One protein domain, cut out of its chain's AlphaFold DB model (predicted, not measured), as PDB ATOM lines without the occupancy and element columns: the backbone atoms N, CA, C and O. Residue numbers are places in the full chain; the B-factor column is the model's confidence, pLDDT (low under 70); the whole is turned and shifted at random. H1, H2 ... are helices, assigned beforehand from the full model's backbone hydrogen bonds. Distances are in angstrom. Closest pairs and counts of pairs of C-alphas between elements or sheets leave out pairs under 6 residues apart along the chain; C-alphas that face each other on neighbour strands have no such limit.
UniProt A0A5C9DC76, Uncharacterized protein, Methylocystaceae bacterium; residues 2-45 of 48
ATOM      1  N   SER A   2     170.968 107.799 190.795       82.81
ATOM      2  CA  SER A   2     170.761 106.887 189.653       82.81
ATOM      3  C   SER A   2     172.051 106.558 188.882       82.81
ATOM      4  O   SER A   2     172.722 107.473 188.416       82.81
ATOM      5  N   PHE A   3     172.343 105.268 188.670       84.06
ATOM      6  CA  PHE A   3     173.453 104.767 187.835       84.06
ATOM      7  C   PHE A   3     173.544 105.463 186.464       84.06
ATOM      8  O   PHE A   3     174.630 105.739 185.959       84.06
ATOM      9  N   LEU A   4     172.394 105.814 185.876       84.44
ATOM     10  CA  LEU A   4     172.322 106.522 184.596       84.44
ATOM     11  C   LEU A   4     172.887 107.950 184.666       84.44
ATOM     12  O   LEU A   4     173.459 108.420 183.686       84.44
ATOM     13  N   LEU A   5     172.748 108.635 185.807       85.50
ATOM     14  CA  LEU A   5     173.301 109.978 186.011       85.50
ATOM     15  C   LEU A   5     174.825 109.936 186.164       85.50
ATOM     16  O   LEU A   5     175.513 110.746 185.554       85.50
ATOM     17  N   GLU A   6     175.356 108.962 186.907       86.62
ATOM     18  CA  GLU A   6     176.807 108.772 187.062       86.62
ATOM     19  C   GLU A   6     177.477 108.400 185.731       86.62
ATOM     20  O   GLU A   6     178.535 108.929 185.385       86.62
ATOM     21  N   LEU A   7     176.823 107.552 184.928       83.69
ATOM     22  CA  LEU A   7     177.275 107.215 183.578       83.69
ATOM     23  C   LEU A   7     177.291 108.452 182.660       83.69
ATOM     24  O   LEU A   7     178.227 108.637 181.878       83.69
ATOM     25  N   TRP A   8     176.270 109.307 182.760       81.12
ATOM     26  CA  TRP A   8     176.169 110.535 181.974       81.12
ATOM     27  C   TRP A   8     177.256 111.551 182.339       81.12
ATOM     28  O   TRP A   8     177.914 112.094 181.447       81.12
ATOM     29  N   ASP A   9     177.512 111.758 183.631       84.31
ATOM     30  CA  ASP A   9     178.584 112.640 184.098       84.31
ATOM     31  C   ASP A   9     179.971 112.124 183.697       84.31
ATOM     32  O   ASP A   9     180.827 112.910 183.277       84.31
ATOM     33  N   TYR A  10     180.193 110.809 183.721       83.56
ATOM     34  CA  TYR A  10     181.439 110.204 183.250       83.56
ATOM     35  C   TYR A  10     181.669 110.419 181.745       83.56
ATOM     36  O   TYR A  10     182.771 110.787 181.316       83.56
ATOM     37  N   LEU A  11     180.623 110.241 180.927       80.75
ATOM     38  CA  LEU A  11     180.673 110.465 179.479       80.75
ATOM     39  C   LEU A  11     180.934 111.938 179.136       80.75
ATOM     40  O   LEU A  11     181.752 112.234 178.257       80.75
ATOM     41  N   LYS A  12     180.292 112.855 179.870       79.19
ATOM     42  CA  LYS A  12     180.459 114.309 179.748       79.19
ATOM     43  C   LYS A  12     181.875 114.756 180.134       79.19
ATOM     44  O   LYS A  12     182.509 115.521 179.405       79.19
ATOM     45  N   THR A  13     182.400 114.228 181.238       82.56
ATOM     46  CA  THR A  13     183.738 114.554 181.761       82.56
ATOM     47  C   THR A  13     184.852 114.022 180.857       82.56
ATOM     48  O   THR A  13     185.841 114.711 180.618       82.56
ATOM     49  N   SER A  14     184.663 112.846 180.252       83.62
ATOM     50  CA  SER A  14     185.647 112.216 179.357       83.62
ATOM     51  C   SER A  14     185.719 112.836 177.947       83.62
ATOM     52  O   SER A  14     186.419 112.307 177.085       83.62
ATOM     53  N   LYS A  15     184.965 113.915 177.668       74.12
ATOM     54  CA  LYS A  15     184.763 114.528 176.334       74.12
ATOM     55  C   LYS A  15     184.327 113.553 175.229       74.12
ATOM     56  O   LYS A  15     184.371 113.896 174.046       74.12
ATOM     57  N   LYS A  16     183.830 112.365 175.581       74.38
ATOM     58  CA  LYS A  16     183.323 111.362 174.631       74.38
ATOM     59  C   LYS A  16     181.899 111.692 174.168       74.38
ATOM     60  O   LYS A  16     181.065 110.806 174.019       74.38
ATOM     61  N   TYR A  17     181.619 112.966 173.889       73.88
ATOM     62  CA  TYR A  17     180.329 113.431 173.362       73.88
ATOM     63  C   TYR A  17     179.963 112.764 172.034       73.88
ATOM     64  O   TYR A  17     178.788 112.603 171.731       73.88
ATOM     65  N   TRP A  18     180.967 112.294 171.291       79.25
ATOM     66  CA  TRP A  18     180.824 111.476 170.085       79.25
ATOM     67  C   TRP A  18     180.080 110.153 170.309       79.25
ATOM     68  O   TRP A  18     179.513 109.608 169.370       79.25
ATOM     69  N   MET A  19     180.038 109.635 171.538       79.94
ATOM     70  CA  MET A  19     179.299 108.410 171.852       79.94
ATOM     71  C   MET A  19     177.797 108.653 172.011       79.94
ATOM     72  O   MET A  19     177.015 107.741 171.762       79.94
ATOM     73  N   ALA A  20     177.380 109.868 172.382       83.31
ATOM     74  CA  ALA A  20     175.968 110.208 172.521       83.31
ATOM     75  C   ALA A  20     175.164 109.984 171.221       83.31
ATOM     76  O   ALA A  20     174.153 109.287 171.289       83.31
ATOM     77  N   PRO A  21     175.593 110.467 170.033       85.94
ATOM     78  CA  PRO A  21     174.862 110.208 168.794       85.94
ATOM     79  C   PRO A  21     174.833 108.721 168.421       85.94
ATOM     80  O   PRO A  21     173.800 108.235 167.972       85.94
ATOM     81  N   VAL A  22     175.913 107.969 168.670       89.81
ATOM     82  CA  VAL A  22     175.932 106.510 168.446       89.81
ATOM     83  C   VAL A  22     174.906 105.809 169.340       89.81
ATOM     84  O   VAL A  22     174.140 104.974 168.867       89.81
ATOM     85  N   LEU A  23     174.842 106.188 170.617       88.75
ATOM     86  CA  LEU A  23     173.906 105.624 171.588       88.75
ATOM     87  C   LEU A  23     172.444 105.941 171.228       88.75
ATOM     88  O   LEU A  23     171.579 105.076 171.346       88.75
ATOM     89  N   VAL A  24     172.181 107.153 170.729       91.25
ATOM     90  CA  VAL A  24     170.861 107.567 170.228       91.25
ATOM     91  C   VAL A  24     170.453 106.740 169.010       91.25
ATOM     92  O   VAL A  24     169.341 106.217 168.985       91.25
ATOM     93  N   ILE A  25     171.339 106.566 168.025       94.38
ATOM     94  CA  ILE A  25     171.046 105.748 166.837       94.38
ATOM     95  C   ILE A  25     170.794 104.289 167.236       94.38
ATOM     96  O   ILE A  25     169.838 103.687 166.755       94.38
ATOM     97  N   MET A  26     171.589 103.728 168.153       93.38
ATOM     98  CA  MET A  26     171.359 102.370 168.656       93.38
ATOM     99  C   MET A  26     169.995 102.219 169.338       93.38
ATOM    100  O   MET A  26     169.312 101.223 169.108       93.38
ATOM    101  N   LEU A  27     169.575 103.203 170.137       94.00
ATOM    102  CA  LEU A  27     168.249 103.201 170.758       94.00
ATOM    103  C   LEU A  27     167.126 103.304 169.726       94.00
ATOM    104  O   LEU A  27     166.140 102.583 169.842       94.00
ATOM    105  N   LEU A  28     167.278 104.158 168.711       92.31
ATOM    106  CA  LEU A  28     166.297 104.292 167.633       92.31
ATOM    107  C   LEU A  28     166.145 102.985 166.848       92.31
ATOM    108  O   LEU A  28     165.023 102.538 166.624       92.31
ATOM    109  N   ILE A  29     167.253 102.334 166.489       91.44
ATOM    110  CA  ILE A  29     167.226 101.038 165.799       91.44
ATOM    111  C   ILE A  29     166.613  99.959 166.700       91.44
ATOM    112  O   ILE A  29     165.745  99.215 166.255       91.44
ATOM    113  N   GLY A  30     167.005  99.894 167.976       90.75
ATOM    114  CA  GLY A  30     166.418  98.960 168.940       90.75
ATOM    115  C   GLY A  30     164.907  99.153 169.103       90.75
ATOM    116  O   GLY A  30     164.159  98.178 169.098       90.75
ATOM    117  N   ALA A  31     164.442 100.403 169.172       90.88
ATOM    118  CA  ALA A  31     163.021 100.730 169.227       90.88
ATOM    119  C   ALA A  31     162.284 100.292 167.954       90.88
ATOM    120  O   ALA A  31     161.227  99.672 168.048       90.88
ATOM    121  N   LEU A  32     162.855 100.544 166.770       88.62
ATOM    122  CA  LEU A  32     162.287 100.082 165.499       88.62
ATOM    123  C   LEU A  32     162.163  98.553 165.447       88.62
ATOM    124  O   LEU A  32     161.130  98.045 165.020       88.62
ATOM    125  N   ILE A  33     163.167  97.816 165.931       87.62
ATOM    126  CA  ILE A  33     163.135  96.346 165.985       87.62
ATOM    127  C   ILE A  33     161.992  95.854 166.881       87.62
ATOM    128  O   ILE A  33     161.239  94.968 166.485       87.62
ATOM    129  N   VAL A  34     161.812  96.450 168.064       89.31
ATOM    130  CA  VAL A  34     160.715  96.085 168.980       89.31
ATOM    131  C   VAL A  34     159.343  96.400 168.367       89.31
ATOM    132  O   VAL A  34     158.395  95.635 168.537       89.31
ATOM    133  N   LEU A  35     159.234  97.493 167.608       88.25
ATOM    134  CA  LEU A  35     157.991  97.909 166.952       88.25
ATOM    135  C   LEU A  35     157.589  97.021 165.762       88.25
ATOM    136  O   LEU A  35     156.432  97.090 165.339       88.25
ATOM    137  N   GLN A  36     158.463  96.144 165.257       80.75
ATOM    138  CA  GLN A  36     158.119  95.224 164.163       80.75
ATOM    139  C   GLN A  36     157.030  94.200 164.519       80.75
ATOM    140  O   GLN A  36     156.355  93.704 163.625       80.75
ATOM    141  N   GLY A  37     156.799  93.907 165.803       81.56
ATOM    142  CA  GLY A  37     155.701  93.030 166.240       81.56
ATOM    143  C   GLY A  37     154.334  93.723 166.342       81.56
ATOM    144  O   GLY A  37     153.373  93.114 166.805       81.56
ATOM    145  N   THR A  38     154.242  95.004 165.976       84.38
ATOM    146  CA  THR A  38     153.051  95.842 166.182       84.38
ATOM    147  C   THR A  38     152.394  96.240 164.859       84.38
ATOM    148  O   THR A  38     152.967  96.063 163.785       84.38
ATOM    149  N   ALA A  39     151.217  96.873 164.920       85.31
ATOM    150  CA  ALA A  39     150.549  97.450 163.747       85.31
ATOM    151  C   ALA A  39     151.377  98.537 163.016       85.31
ATOM    152  O   ALA A  39     150.995  98.966 161.931       85.31
ATOM    153  N   VAL A  40     152.507  98.977 163.589       83.69
ATOM    154  CA  VAL A  40     153.441  99.948 162.993       83.69
ATOM    155  C   VAL A  40     154.403  99.290 161.987       83.69
ATOM    156  O   VAL A  40     155.009  99.988 161.176       83.69
ATOM    157  N   ALA A  41     154.509  97.955 161.967       83.12
ATOM    158  CA  ALA A  41     155.414  97.208 161.087       83.12
ATOM    159  C   ALA A  41     155.370  97.601 159.591       83.12
ATOM    160  O   ALA A  41     156.442  97.750 159.003       83.12
ATOM    161  N   PRO A  42     154.199  97.854 158.960       81.19
ATOM    162  CA  PRO A  42     154.127  98.230 157.545       81.19
ATOM    163  C   PRO A  42     154.918  99.499 157.194       81.19
ATOM    164  O   PRO A  42     155.489  99.581 156.113       81.19
ATOM    165  N   PHE A  43     154.999 100.461 158.117       81.38
ATOM    166  CA  PHE A  43     155.740 101.714 157.928       81.38
ATOM    167  C   PHE A  43     157.255 101.539 158.102       81.38
ATOM    168  O   PHE A  43     158.040 102.337 157.595       81.38
ATOM    169  N   ILE A  44     157.677 100.490 158.814       82.88
ATOM    170  CA  ILE A  44     159.094 100.156 158.989       82.88
ATOM    171  C   ILE A  44     159.636  99.538 157.700       82.88
ATOM    172  O   ILE A  44     160.731  99.891 157.281       82.88
ATOM    173  N   TYR A  45     158.865  98.674 157.033       78.50
ATOM    174  CA  TYR A  45     159.297  98.043 155.781       78.50
ATOM    175  C   TYR A  45     159.500  99.033 154.637       78.50
ATOM    176  O   TYR A  45     160.349  98.793 153.798       78.50
TER     177      TYR A  45
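What this domain is: This is residues 2 to 45 of the 48 residues of an uncharacterized protein of Methylocystaceae bacterium (UniProt A0A5C9DC76). The model is a thin, open V with a small hook at one end: H1 and H2 are the two arms, joined at the corner by residues 14 to 18, and beyond the far end of the longer arm, H2, the chain turns back into the short helix H3. Contacts between the helices are few, and two stretches stand free: residues 2 to 7, of which 3 to 7 belong to H1, and residues 21 to 31, which belong to H2. The printed part has 44 residues with three named helices, H1, H2 and H3 in that order along the chain, and no named strand; the class is all helix. The whole is extended, with a radius of gyration of the C-alphas of 14.7 A, and its outline is flat, with spans of 42 by 22 by 8 A.

Where its parts are: H1 is residues 3 to 13; it begins with C-alpha 3 at (173.453, 104.767, 187.835) and measures 15.4 A from first to last C-alpha. H2, residues 19 to 35, is the longest helix with 17 residues and measures 24.3 A, starting from C-alpha 19 at (179.299, 108.410, 171.852). H3 is residues 41 to 45, five residues, and ends with C-alpha 45 at (159.297, 98.043, 155.781).

How they stand to each other: H1 and H2 are near each other, with 5 pairs of C-alphas within 10 A; their closest C-alphas are 8.0 A apart. A tight link of 5 residues joins H1 to H2. H2 and H3 are close but not clearly touching, with 2 pairs of C-alphas within 8 A; the closest C-alphas, those of Leu 35 and Ala 41, are 6.4 A apart. The centres of H2 and H3 are 16.5 A apart. The link from H2 to H3 is also tight, with 5 residues. H1 and H3 are apart. In H1, H2 and H3, every O i to N i+4 pair is within hydrogen-bond range.

The domain as a whole: The two C-alphas farthest apart are those of Thr 13 and Pro 42, at 41.6 A. From the first to the last printed C-alpha, Ser 2 to Tyr 45, the distance is 36.8 A. The printed part runs from residue 2 to residue 45 of a chain of 48 residues and has no cut. Neither link is long. The mean pLDDT of the printed part is 84.7, and no printed residue is under 70; the mean is 83 for H1, 89 for H2 and 81 for H3.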